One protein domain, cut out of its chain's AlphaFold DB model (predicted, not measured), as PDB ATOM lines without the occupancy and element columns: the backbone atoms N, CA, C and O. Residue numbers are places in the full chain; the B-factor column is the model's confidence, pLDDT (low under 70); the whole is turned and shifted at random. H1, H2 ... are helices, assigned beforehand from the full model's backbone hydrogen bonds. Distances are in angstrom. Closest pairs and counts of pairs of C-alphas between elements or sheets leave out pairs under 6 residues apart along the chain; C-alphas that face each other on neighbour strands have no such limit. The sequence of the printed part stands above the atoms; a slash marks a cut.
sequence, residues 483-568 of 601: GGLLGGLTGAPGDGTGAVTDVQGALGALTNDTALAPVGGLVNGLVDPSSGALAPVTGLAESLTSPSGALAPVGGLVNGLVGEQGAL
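This is residues 483 to 568 of the 601 residues of an uncharacterized protein of Pseudomonas sp. WN033 (UniProt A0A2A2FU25). The helices lie in one flat layer: H3, H4 and H5 make three sides of an open arch, and H2 and H1 lie inside it, with H2 side by side with H3 and H4 across an end of both. H5 forms the far arm and touches no helix. The printed part has 86 residues with five named helices, H1 to H5 in chain order, and no named strand; the class is all helix. It is only just compact, close to loose, with a radius of gyration of the C-alphas of 14.1 A, and spans 42 by 29 by 15 A.

H1, residues 485 to 490, touches H2, residues 499 to 511, opposite ways at a shallow tilt of 29 degrees; their closest C-alphas, of Leu 485 and Ala 506, are 5.7 A apart. H2, the hub, forms a second helical hairpin with H3, residues 517 to 527, at a shallow tilt of 12 degrees; the closest C-alphas, of Thr 511 and Ala 517, are 4.8 A apart. H4, residues 535 to 545, only just touches H3, with 3 pairs of C-alphas within 8 A, the closest being those of Val 527 and Thr 538 at 6.2 A; the two are about perpendicular at 83 degrees. H2 touches H4 with residues 499 to 501 alone, at 72 degrees, only just about perpendicular; the closest C-alphas, of Val 500 and Glu 542, are 5.7 A apart. H5, residues 552 to 562, is close to H4 but not clearly touching, with the closest C-alphas, of Thr 545 and Ala 552, 6.4 A apart. H5 is only just apart from H1, at 8.1 A. Each O i to N i+4 pair is within hydrogen-bond range in H1, H2, H3 and H5, and 6 of 7 in H4.

H1 begins at C-alpha 485, (-28.065, 14.903, -9.846), and is 8.4 A long. H2 is 18.0 A, H3 15.3 A, H4 14.6 A and H5 15.4 A long; H5 ends at C-alpha 562, (-12.869, 16.592, -15.596).

The C-alphas farthest apart, of Pro 518 and Ala 567, are 41.7 A apart. The printed part has no cut, and no link is long. Mean pLDDT of the printed part is 74.0; 25 residues are under 70, among them 483 to 497.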
ATOM      1  N   GLY A 483     -31.201  13.458 -16.457       50.91
ATOM      2  CA  GLY A 483     -32.012  13.987 -15.355       50.91
ATOM      3  C   GLY A 483     -31.525  13.638 -13.940       50.91
ATOM      4  O   GLY A 483     -32.197  14.011 -12.978       50.91
ATOM      5  N   GLY A 484     -30.398  12.932 -13.774       58.69
ATOM      6  CA  GLY A 484     -29.839  12.622 -12.452       58.69
ATOM      7  C   GLY A 484     -29.002  13.767 -11.858       58.69
ATOM      8  O   GLY A 484     -28.475  14.586 -12.595       58.69
ATOM      9  N   LEU A 485     -28.812  13.833 -10.536       59.47
ATOM     10  CA  LEU A 485     -28.065  14.903  -9.846       59.47
ATOM     11  C   LEU A 485     -26.608  15.039 -10.323       59.47
ATOM     12  O   LEU A 485     -26.127  16.152 -10.510       59.47
ATOM     13  N   LEU A 486     -25.902  13.922 -10.530       61.22
ATOM     14  CA  LEU A 486     -24.589  13.914 -11.179       61.22
ATOM     15  C   LEU A 486     -24.738  14.053 -12.693       61.22
ATOM     16  O   LEU A 486     -23.895  14.678 -13.301       61.22
ATOM     17  N   GLY A 487     -25.829  13.594 -13.307       56.56
ATOM     18  CA  GLY A 487     -26.148  13.934 -14.699       56.56
ATOM     19  C   GLY A 487     -26.228  15.449 -14.939       56.56
ATOM     20  O   GLY A 487     -25.673  15.933 -15.910       56.56
ATOM     21  N   GLY A 488     -26.803  16.223 -14.017       52.62
ATOM     22  CA  GLY A 488     -26.826  17.689 -14.069       52.62
ATOM     23  C   GLY A 488     -25.531  18.353 -13.582       52.62
ATOM     24  O   GLY A 488     -25.211  19.456 -14.007       52.62
ATOM     25  N   LEU A 489     -24.755  17.695 -12.711       53.00
ATOM     26  CA  LEU A 489     -23.484  18.229 -12.191       53.00
ATOM     27  C   LEU A 489     -22.258  17.860 -13.054       53.00
ATOM     28  O   LEU A 489     -21.250  18.565 -13.019       53.00
ATOM     29  N   THR A 490     -22.320  16.757 -13.805       53.75
ATOM     30  CA  THR A 490     -21.237  16.186 -14.630       53.75
ATOM     31  C   THR A 490     -21.626  15.951 -16.091       53.75
ATOM     32  O   THR A 490     -20.741  15.774 -16.927       53.75
ATOM     33  N   GLY A 491     -22.913  15.950 -16.440       45.31
ATOM     34  CA  GLY A 491     -23.374  15.794 -17.815       45.31
ATOM     35  C   GLY A 491     -23.406  17.127 -18.545       45.31
ATOM     36  O   GLY A 491     -24.391  17.840 -18.477       45.31
ATOM     37  N   ALA A 492     -22.318  17.383 -19.273       44.25
ATOM     38  CA  ALA A 492     -22.229  18.148 -20.517       44.25
ATOM     39  C   ALA A 492     -22.777  19.602 -20.552       44.25
ATOM     40  O   ALA A 492     -23.838  19.918 -20.037       44.25
ATOM     41  N   PRO A 493     -22.113  20.532 -21.264       47.88
ATOM     42  CA  PRO A 493     -22.716  21.829 -21.581       47.88
ATOM     43  C   PRO A 493     -23.946  21.582 -22.477       47.88
ATOM     44  O   PRO A 493     -23.773  21.367 -23.678       47.88
ATOM     45  N   GLY A 494     -25.156  21.514 -21.905       48.72
ATOM     46  CA  GLY A 494     -26.191  20.664 -22.506       48.72
ATOM     47  C   GLY A 494     -27.641  21.138 -22.525       48.72
ATOM     48  O   GLY A 494     -28.291  20.907 -23.538       48.72
ATOM     49  N   ASP A 495     -28.165  21.817 -21.509       49.81
ATOM     50  CA  ASP A 495     -29.564  22.294 -21.499       49.81
ATOM     51  C   ASP A 495     -29.696  23.817 -21.652       49.81
ATOM     52  O   ASP A 495     -30.776  24.332 -21.948       49.81
ATOM     53  N   GLY A 496     -28.572  24.541 -21.622       54.16
ATOM     54  CA  GLY A 496     -28.528  25.944 -22.039       54.16
ATOM     55  C   GLY A 496     -28.862  26.953 -20.939       54.16
ATOM     56  O   GLY A 496     -29.003  28.139 -21.251       54.16
ATOM     57  N   THR A 497     -28.976  26.511 -19.686       62.19
ATOM     58  CA  THR A 497     -29.327  27.344 -18.527       62.19
ATOM     59  C   THR A 497     -28.099  27.674 -17.669       62.19
ATOM     60  O   THR A 497     -27.005  27.162 -17.895       62.19
ATOM     61  N   GLY A 498     -28.214  28.676 -16.800       70.81
ATOM     62  CA  GLY A 498     -27.192  29.055 -15.826       70.81
ATOM     63  C   GLY A 498     -27.359  28.321 -14.490       70.81
ATOM     64  O   GLY A 498     -28.341  27.628 -14.236       70.81
ATOM     65  N   ALA A 499     -26.389  28.525 -13.599       76.31
ATOM     66  CA  ALA A 499     -26.218  27.724 -12.389       76.31
ATOM     67  C   ALA A 499     -27.386  27.808 -11.389       76.31
ATOM     68  O   ALA A 499     -27.507  26.944 -10.519       76.31
ATOM     69  N   VAL A 500     -28.225  28.851 -11.449       82.44
ATOM     70  CA  VAL A 500     -29.372  28.962 -10.539       82.44
ATOM     71  C   VAL A 500     -30.457  27.985 -10.974       82.44
ATOM     72  O   VAL A 500     -30.984  27.263 -10.127       82.44
ATOM     73  N   THR A 501     -30.724  27.901 -12.277       79.62
ATOM     74  CA  THR A 501     -31.680  26.936 -12.832       79.62
ATOM     75  C   THR A 501     -31.226  25.498 -12.578       79.62
ATOM     76  O   THR A 501     -32.038  24.676 -12.157       79.62
ATOM     77  N   ASP A 502     -29.930  25.211 -12.708       74.94
ATOM     78  CA  ASP A 502     -29.383  23.863 -12.492       74.94
ATOM     79  C   ASP A 502     -29.548  23.416 -11.027       74.94
ATOM     80  O   ASP A 502     -30.014  22.312 -10.733       74.94
ATOM     81  N   VAL A 503     -29.246  24.311 -10.074       78.25
ATOM     82  CA  VAL A 503     -29.456  24.059  -8.637       78.25
ATOM     83  C   VAL A 503     -30.942  23.890  -8.318       78.25
ATOM     84  O   VAL A 503     -31.294  23.066  -7.472       78.25
ATOM     85  N   GLN A 504     -31.828  24.632  -8.986       79.50
ATOM     86  CA  GLN A 504     -33.274  24.463  -8.829       79.50
ATOM     87  C   GLN A 504     -33.766  23.131  -9.399       79.50
ATOM     88  O   GLN A 504     -34.630  22.509  -8.783       79.50
ATOM     89  N   GLY A 505     -33.192  22.661 -10.507       74.88
ATOM     90  CA  GLY A 505     -33.443  21.326 -11.052       74.88
ATOM     91  C   GLY A 505     -33.044  20.229 -10.067       74.88
ATOM     92  O   GLY A 505     -33.860  19.367  -9.736       74.88
ATOM     93  N   ALA A 506     -31.838  20.321  -9.501       71.31
ATOM     94  CA  ALA A 506     -31.355  19.386  -8.483       71.31
ATOM     95  C   ALA A 506     -32.205  19.422  -7.200       71.31
ATOM     96  O   ALA A 506     -32.559  18.382  -6.640       71.31
ATOM     97  N   LEU A 507     -32.587  20.616  -6.741       77.94
ATOM     98  CA  LEU A 507     -33.481  20.764  -5.595       77.94
ATOM     99  C   LEU A 507     -34.874  20.199  -5.899       77.94
ATOM    100  O   LEU A 507     -35.483  19.580  -5.028       77.94
ATOM    101  N   GLY A 508     -35.368  20.384  -7.122       75.06
ATOM    102  CA  GLY A 508     -36.605  19.787  -7.610       75.06
ATOM    103  C   GLY A 508     -36.544  18.267  -7.540       75.06
ATOM    104  O   GLY A 508     -37.418  17.663  -6.933       75.06
ATOM    105  N   ALA A 509     -35.476  17.647  -8.043       70.06
ATOM    106  CA  ALA A 509     -35.287  16.198  -7.952       70.06
ATOM    107  C   ALA A 509     -35.275  15.682  -6.498       70.06
ATOM    108  O   ALA A 509     -35.764  14.590  -6.230       70.06
ATOM    109  N   LEU A 510     -34.765  16.475  -5.548       70.19
ATOM    110  CA  LEU A 510     -34.728  16.098  -4.133       70.19
ATOM    111  C   LEU A 510     -36.053  16.335  -3.394       70.19
ATOM    112  O   LEU A 510     -36.348  15.650  -2.415       70.19
ATOM    113  N   THR A 511     -36.818  17.350  -3.793       77.44
ATOM    114  CA  THR A 511     -37.983  17.811  -3.023       77.44
ATOM    115  C   THR A 511     -39.316  17.431  -3.649       77.44
ATOM    116  O   THR A 511     -40.284  17.256  -2.903       77.44
ATOM    117  N   ASN A 512     -39.377  17.253  -4.968       72.81
ATOM    118  CA  ASN A 512     -40.584  16.820  -5.662       72.81
ATOM    119  C   ASN A 512     -40.993  15.426  -5.176       72.81
ATOM    120  O   ASN A 512     -40.153  14.577  -4.901       72.81
ATOM    121  N   ASP A 513     -42.298  15.238  -4.983       74.06
ATOM    122  CA  ASP A 513     -42.904  13.999  -4.472       74.06
ATOM    123  C   ASP A 513     -42.439  13.554  -3.070       74.06
ATOM    124  O   ASP A 513     -42.801  12.479  -2.590       74.06
ATOM    125  N   THR A 514     -41.722  14.419  -2.347       74.38
ATOM    126  CA  THR A 514     -41.394  14.226  -0.930       74.38
ATOM    127  C   THR A 514     -42.269  15.102  -0.034       74.38
ATOM    128  O   THR A 514     -42.893  16.076  -0.466       74.38
ATOM    129  N   ALA A 515     -42.245  14.833   1.273       77.38
ATOM    130  CA  ALA A 515     -42.854  15.719   2.269       77.38
ATOM    131  C   ALA A 515     -42.256  17.149   2.272       77.38
ATOM    132  O   ALA A 515     -42.832  18.050   2.883       77.38
ATOM    133  N   LEU A 516     -41.123  17.370   1.589       78.44
ATOM    134  CA  LEU A 516     -40.445  18.661   1.459       78.44
ATOM    135  C   LEU A 516     -40.858  19.450   0.208       78.44
ATOM    136  O   LEU A 516     -40.381  20.573   0.031       78.44
ATOM    137  N   ALA A 517     -41.776  18.942  -0.620       81.06
ATOM    138  CA  ALA A 517     -42.279  19.653  -1.799       81.06
ATOM    139  C   ALA A 517     -42.751  21.104  -1.514       81.06
ATOM    140  O   ALA A 517     -42.443  21.994  -2.312       81.06
ATOM    141  N   PRO A 518     -43.406  21.424  -0.371       85.38
ATOM    142  CA  PRO A 518     -43.755  22.810  -0.043       85.38
ATOM    143  C   PRO A 518     -42.534  23.727   0.142       85.38
ATOM    144  O   PRO A 518     -42.596  24.912  -0.182       85.38
ATOM    145  N   VAL A 519     -41.421  23.183   0.647       84.25
ATOM    146  CA  VAL A 519     -40.156  23.913   0.819       84.25
ATOM    147  C   VAL A 519     -39.493  24.139  -0.537       84.25
ATOM    148  O   VAL A 519     -39.064  25.258  -0.809       84.25
ATOM    149  N   GLY A 520     -39.490  23.128  -1.415       82.81
ATOM    150  CA  GLY A 520     -39.040  23.269  -2.805       82.81
ATOM    151  C   GLY A 520     -39.800  24.375  -3.546       82.81
ATOM    152  O   GLY A 520     -39.186  25.252  -4.150       82.81
ATOM    153  N   GLY A 521     -41.129  24.422  -3.393       84.06
ATOM    154  CA  GLY A 521     -41.969  25.484  -3.957       84.06
ATOM    155  C   GLY A 521     -41.664  26.885  -3.407       84.06
ATOM    156  O   GLY A 521     -41.635  27.849  -4.174       84.06
ATOM    157  N   LEU A 522     -41.390  27.013  -2.102       87.50
ATOM    158  CA  LEU A 522     -41.000  28.290  -1.486       87.50
ATOM    159  C   LEU A 522     -39.633  28.770  -1.985       87.50
ATOM    160  O   LEU A 522     -39.479  29.948  -2.308       87.50
ATOM    161  N   VAL A 523     -38.652  27.867  -2.053       86.50
ATOM    162  CA  VAL A 523     -37.313  28.188  -2.559       86.50
ATOM    163  C   VAL A 523     -37.400  28.587  -4.027       86.50
ATOM    164  O   VAL A 523     -36.846  29.621  -4.394       86.50
ATOM    165  N   ASN A 524     -38.180  27.869  -4.838       84.00
ATOM    166  CA  ASN A 524     -38.401  28.236  -6.231       84.00
ATOM    167  C   ASN A 524     -39.024  29.637  -6.357       84.00
ATOM    168  O   ASN A 524     -38.514  30.475  -7.091       84.00
ATOM    169  N   GLY A 525     -40.048  29.951  -5.557       85.38
ATOM    170  CA  GLY A 525     -40.643  31.293  -5.517       85.38
ATOM    171  C   GLY A 525     -39.699  32.400  -5.017       85.38
ATOM    172  O   GLY A 525     -39.929  33.580  -5.290       85.38
ATOM    173  N   LEU A 526     -38.631  32.053  -4.295       89.81
ATOM    174  CA  LEU A 526     -37.637  33.008  -3.813       89.81
ATOM    175  C   LEU A 526     -36.517  33.239  -4.833       89.81
ATOM    176  O   LEU A 526     -36.137  34.390  -5.044       89.81
ATOM    177  N   VAL A 527     -35.992  32.174  -5.446       89.31
ATOM    178  CA  VAL A 527     -34.745  32.223  -6.228       89.31
ATOM    179  C   VAL A 527     -34.921  32.138  -7.743       89.31
ATOM    180  O   VAL A 527     -33.946  32.398  -8.444       89.31
ATOM    181  N   ASP A 528     -36.128  31.861  -8.253       86.81
ATOM    182  CA  ASP A 528     -36.384  31.775  -9.699       86.81
ATOM    183  C   ASP A 528     -35.823  33.008 -10.446       86.81
ATOM    184  O   ASP A 528     -36.198  34.142 -10.122       86.81
ATOM    185  N   PRO A 529     -34.915  32.818 -11.427       85.19
ATOM    186  CA  PRO A 529     -34.206  33.910 -12.101       85.19
ATOM    187  C   PRO A 529     -35.117  34.882 -12.856       85.19
ATOM    188  O   PRO A 529     -34.721  36.013 -13.139       85.19
ATOM    189  N   SER A 530     -36.322  34.439 -13.212       84.94
ATOM    190  CA  SER A 530     -37.267  35.169 -14.056       84.94
ATOM    191  C   SER A 530     -38.437  35.757 -13.269       84.94
ATOM    192  O   SER A 530     -38.949  36.820 -13.627       84.94
ATOM    193  N   SER A 531     -38.857  35.084 -12.198       85.81
ATOM    194  CA  SER A 531     -40.108  35.385 -11.497       85.81
ATOM    195  C   SER A 531     -39.998  35.367  -9.968       85.81
ATOM    196  O   SER A 531     -40.946  35.766  -9.289       85.81
ATOM    197  N   GLY A 532     -38.853  34.954  -9.419       86.88
ATOM    198  CA  GLY A 532     -38.628  34.855  -7.982       86.88
ATOM    199  C   GLY A 532     -38.435  36.213  -7.310       86.88
ATOM    200  O   GLY A 532     -38.068  37.209  -7.938       86.88
ATOM    201  N   ALA A 533     -38.632  36.271  -5.993       90.62
ATOM    202  CA  ALA A 533     -38.450  37.517  -5.244       90.62
ATOM    203  C   ALA A 533     -37.000  38.058  -5.286       90.62
ATOM    204  O   ALA A 533     -36.795  39.262  -5.115       90.62
ATOM    205  N   LEU A 534     -36.004  37.204  -5.556       90.88
ATOM    206  CA  LEU A 534     -34.597  37.574  -5.757       90.88
ATOM    207  C   LEU A 534     -34.170  37.648  -7.236       90.88
ATOM    208  O   LEU A 534     -32.977  37.825  -7.494       90.88
ATOM    209  N   ALA A 535     -35.112  37.608  -8.189       88.81
ATOM    210  CA  ALA A 535     -34.850  37.627  -9.637       88.81
ATOM    211  C   ALA A 535     -33.827  38.682 -10.118       88.81
ATOM    212  O   ALA A 535     -33.011  38.355 -10.975       88.81
ATOM    213  N   PRO A 536     -33.761  39.925  -9.585       89.88
ATOM    214  CA  PRO A 536     -32.745  40.889 -10.024       89.88
ATOM    215  C   PRO A 536     -31.298  40.434  -9.778       89.88
ATOM    216  O   PRO A 536     -30.393  40.824 -10.512       89.88
ATOM    217  N   VAL A 537     -31.079  39.632  -8.735       86.94
ATOM    218  CA  VAL A 537     -29.761  39.095  -8.370       86.94
ATOM    219  C   VAL A 537     -29.571  37.714  -8.983       86.94
ATOM    220  O   VAL A 537     -28.533  37.458  -9.595       86.94
ATOM    221  N   THR A 538     -30.571  36.838  -8.868       87.69
ATOM    222  CA  THR A 538     -30.481  35.473  -9.391       87.69
ATOM    223  C   THR A 538     -30.476  35.444 -10.916       87.69
ATOM    224  O   THR A 538     -29.698  34.692 -11.485       87.69
ATOM    225  N   GLY A 539     -31.189  36.349 -11.591       84.06
ATOM    226  CA  GLY A 539     -31.121  36.535 -13.044       84.06
ATOM    227  C   GLY A 539     -29.763  37.031 -13.553       84.06
ATOM    228  O   GLY A 539     -29.334  36.653 -14.642       84.06
ATOM    229  N   LEU A 540     -29.038  37.835 -12.766       86.31
ATOM    230  CA  LEU A 540     -27.672  38.234 -13.119       86.31
ATOM    231  C   LEU A 540     -26.685  37.074 -12.929       86.31
ATOM    232  O   LEU A 540     -25.842  36.850 -13.796       86.31
ATOM    233  N   ALA A 541     -26.797  36.335 -11.822       84.44
ATOM    234  CA  ALA A 541     -25.991  35.139 -11.575       84.44
ATOM    235  C   ALA A 541     -26.217  34.086 -12.671       84.44
ATOM    236  O   ALA A 541     -25.254  33.548 -13.219       84.44
ATOM    237  N   GLU A 542     -27.474  33.888 -13.058       85.31
ATOM    238  CA  GLU A 542     -27.890  33.043 -14.172       85.31
ATOM    239  C   GLU A 542     -27.255  33.504 -15.491       85.31
ATOM    240  O   GLU A 542     -26.618  32.726 -16.194       85.31
ATOM    241  N   SER A 543     -27.321  34.802 -15.803       83.19
ATOM    242  CA  SER A 543     -26.729  35.349 -17.029       83.19
ATOM    243  C   SER A 543     -25.206  35.183 -17.081       83.19
ATOM    244  O   SER A 543     -24.668  34.860 -18.141       83.19
ATOM    245  N   LEU A 544     -24.502  35.367 -15.960       82.75
ATOM    246  CA  LEU A 544     -23.043  35.231 -15.887       82.75
ATOM    247  C   LEU A 544     -22.567  33.782 -16.032       82.75
ATOM    248  O   LEU A 544     -21.493  33.563 -16.598       82.75
ATOM    249  N   THR A 545     -23.347  32.837 -15.511       78.69
ATOM    250  CA  THR A 545     -23.017  31.403 -15.465       78.69
ATOM    251  C   THR A 545     -23.604  30.606 -16.624       78.69
ATOM    252  O   THR A 545     -23.147  29.496 -16.864       78.69
ATOM    253  N   SER A 546     -24.543  31.185 -17.381       78.25
ATOM    254  CA  SER A 546     -25.072  30.577 -18.603       78.25
ATOM    255  C   SER A 546     -23.960  30.234 -19.612       78.25
ATOM    256  O   SER A 546     -22.897  30.869 -19.605       78.25
ATOM    257  N   PRO A 547     -24.194  29.316 -20.569       69.19
ATOM    258  CA  PRO A 547     -23.202  28.936 -21.585       69.19
ATOM    259  C   PRO A 547     -22.779  30.078 -22.524       69.19
ATOM    260  O   PRO A 547     -21.768  29.981 -23.216       69.19
ATOM    261  N   SER A 548     -23.544  31.171 -22.547       71.88
ATOM    262  CA  SER A 548     -23.230  32.428 -23.244       71.88
ATOM    263  C   SER A 548     -22.773  33.556 -22.307       71.88
ATOM    264  O   SER A 548     -22.552  34.685 -22.748       71.88
ATOM    265  N   GLY A 549     -22.664  33.267 -21.013       75.00
ATOM    266  CA  GLY A 549     -22.282  34.190 -19.959       75.00
ATOM    267  C   GLY A 549     -20.783  34.460 -19.906       75.00
ATOM    268  O   GLY A 549     -19.964  33.764 -20.509       75.00
ATOM    269  N   ALA A 550     -20.400  35.481 -19.141       80.38
ATOM    270  CA  ALA A 550     -19.003  35.898 -19.018       80.38
ATOM    271  C   ALA A 550     -18.079  34.803 -18.443       80.38
ATOM    272  O   ALA A 550     -16.868  34.860 -18.662       80.38
ATOM    273  N   LEU A 551     -18.629  33.813 -17.727       79.06
ATOM    274  CA  LEU A 551     -17.875  32.708 -17.125       79.06
ATOM    275  C   LEU A 551     -17.888  31.415 -17.957       79.06
ATOM    276  O   LEU A 551     -17.218  30.452 -17.580       79.06
ATOM    277  N   ALA A 552     -18.556  31.394 -19.114       72.75
ATOM    278  CA  ALA A 552     -18.613  30.222 -19.990       72.75
ATOM    279  C   ALA A 552     -17.231  29.631 -20.369       72.75
ATOM    280  O   ALA A 552     -17.089  28.405 -20.352       72.75
ATOM    281  N   PRO A 553     -16.170  30.431 -20.628       76.12
ATOM    282  CA  PRO A 553     -14.840  29.882 -20.912       76.12
ATOM    283  C   PRO A 553     -14.240  29.074 -19.751       76.12
ATOM    284  O   PRO A 553     -13.478  28.138 -19.981       76.12
ATOM    285  N   VAL A 554     -14.581  29.423 -18.506       73.12
ATOM    286  CA  VAL A 554     -14.103  28.724 -17.302       73.12
ATOM    287  C   VAL A 554     -14.833  27.390 -17.138       73.12
ATOM    288  O   VAL A 554     -14.180  26.380 -16.888       73.12
ATOM    289  N   GLY A 555     -16.150  27.354 -17.369       67.50
ATOM    290  CA  GLY A 555     -16.921  26.104 -17.394       67.50
ATOM    291  C   GLY A 555     -16.428  25.135 -18.474       67.50
ATOM    292  O   GLY A 555     -16.242  23.949 -18.210       67.50
ATOM    293  N   GLY A 556     -16.095  25.655 -19.662       66.31
ATOM    294  CA  GLY A 556     -15.496  24.866 -20.743       66.31
ATOM    295  C   GLY A 556     -14.127  24.272 -20.389       66.31
ATOM    296  O   GLY A 556     -13.846  23.129 -20.747       66.31
ATOM    297  N   LEU A 557     -13.289  25.006 -19.646       72.25
ATOM    298  CA  LEU A 557     -12.004  24.497 -19.159       72.25
ATOM    299  C   LEU A 557     -12.200  23.381 -18.125       72.25
ATOM    300  O   LEU A 557     -11.558  22.341 -18.231       72.25
ATOM    301  N   VAL A 558     -13.108  23.562 -17.163       72.44
ATOM    302  CA  VAL A 558     -13.402  22.547 -16.138       72.44
ATOM    303  C   VAL A 558     -13.948  21.266 -16.771       72.44
ATOM    304  O   VAL A 558     -13.445  20.187 -16.464       72.44
ATOM    305  N   ASN A 559     -14.880  21.371 -17.724       64.25
ATOM    306  CA  ASN A 559     -15.376  20.208 -18.464       64.25
ATOM    307  C   ASN A 559     -14.274  19.547 -19.318       64.25
ATOM    308  O   ASN A 559     -14.189  18.328 -19.398       64.25
ATOM    309  N   GLY A 560     -13.365  20.335 -19.901       67.38
ATOM    310  CA  GLY A 560     -12.199  19.809 -20.618       67.38
ATOM    311  C   GLY A 560     -11.161  19.123 -19.720       67.38
ATOM    312  O   GLY A 560     -10.385  18.297 -20.202       67.38
ATOM    313  N   LEU A 561     -11.128  19.432 -18.421       74.44
ATOM    314  CA  LEU A 561     -10.265  18.750 -17.456       74.44
ATOM    315  C   LEU A 561     -10.931  17.506 -16.855       74.44
ATOM    316  O   LEU A 561     -10.257  16.485 -16.745       74.44
ATOM    317  N   VAL A 562     -12.209  17.583 -16.474       68.19
ATOM    318  CA  VAL A 562     -12.869  16.592 -15.596       68.19
ATOM    319  C   VAL A 562     -14.053  15.872 -16.262       68.19
ATOM    320  O   VAL A 562     -14.552  14.901 -15.710       68.19
ATOM    321  N   GLY A 563     -14.506  16.313 -17.439       65.31
ATOM    322  CA  GLY A 563     -15.609  15.672 -18.165       65.31
ATOM    323  C   GLY A 563     -15.259  14.275 -18.689       65.31
ATOM    324  O   GLY A 563     -14.120  13.824 -18.588       65.31
ATOM    325  N   GLU A 564     -16.226  13.596 -19.309       60.69
ATOM    326  CA  GLU A 564     -16.095  12.200 -19.778       60.69
ATOM    327  C   GLU A 564     -14.980  11.966 -20.814       60.69
ATOM    328  O   GLU A 564     -14.498  10.851 -20.990       60.69
ATOM    329  N   GLN A 565     -14.564  13.014 -21.529       60.91
ATOM    330  CA  GLN A 565     -13.389  13.003 -22.415       60.91
ATOM    331  C   GLN A 565     -12.306  13.975 -21.923       60.91
ATOM    332  O   GLN A 565     -11.430  14.399 -22.681       60.91
ATOM    333  N   GLY A 566     -12.399  14.369 -20.656       68.75
ATOM    334  CA  GLY A 566     -11.524  15.324 -20.011       68.75
ATOM    335  C   GLY A 566     -10.118  14.770 -19.819       68.75
ATOM    336  O   GLY A 566      -9.898  13.561 -19.722       68.75
ATOM    337  N   ALA A 567      -9.141  15.669 -19.738       75.00
ATOM    338  CA  ALA A 567      -7.730  15.308 -19.602       75.00
ATOM    339  C   ALA A 567      -7.428  14.420 -18.374       75.00
ATOM    340  O   ALA A 567      -6.428  13.703 -18.371       75.00
ATOM    341  N   LEU A 568      -8.280  14.460 -17.344       78.75
ATOM    342  CA  LEU A 568      -8.152  13.659 -16.126       78.75
ATOM    343  C   LEU A 568      -8.974  12.365 -16.144       78.75
ATOM    344  O   LEU A 568      -8.824  11.570 -15.218       78.75
TER     345      LEU A 568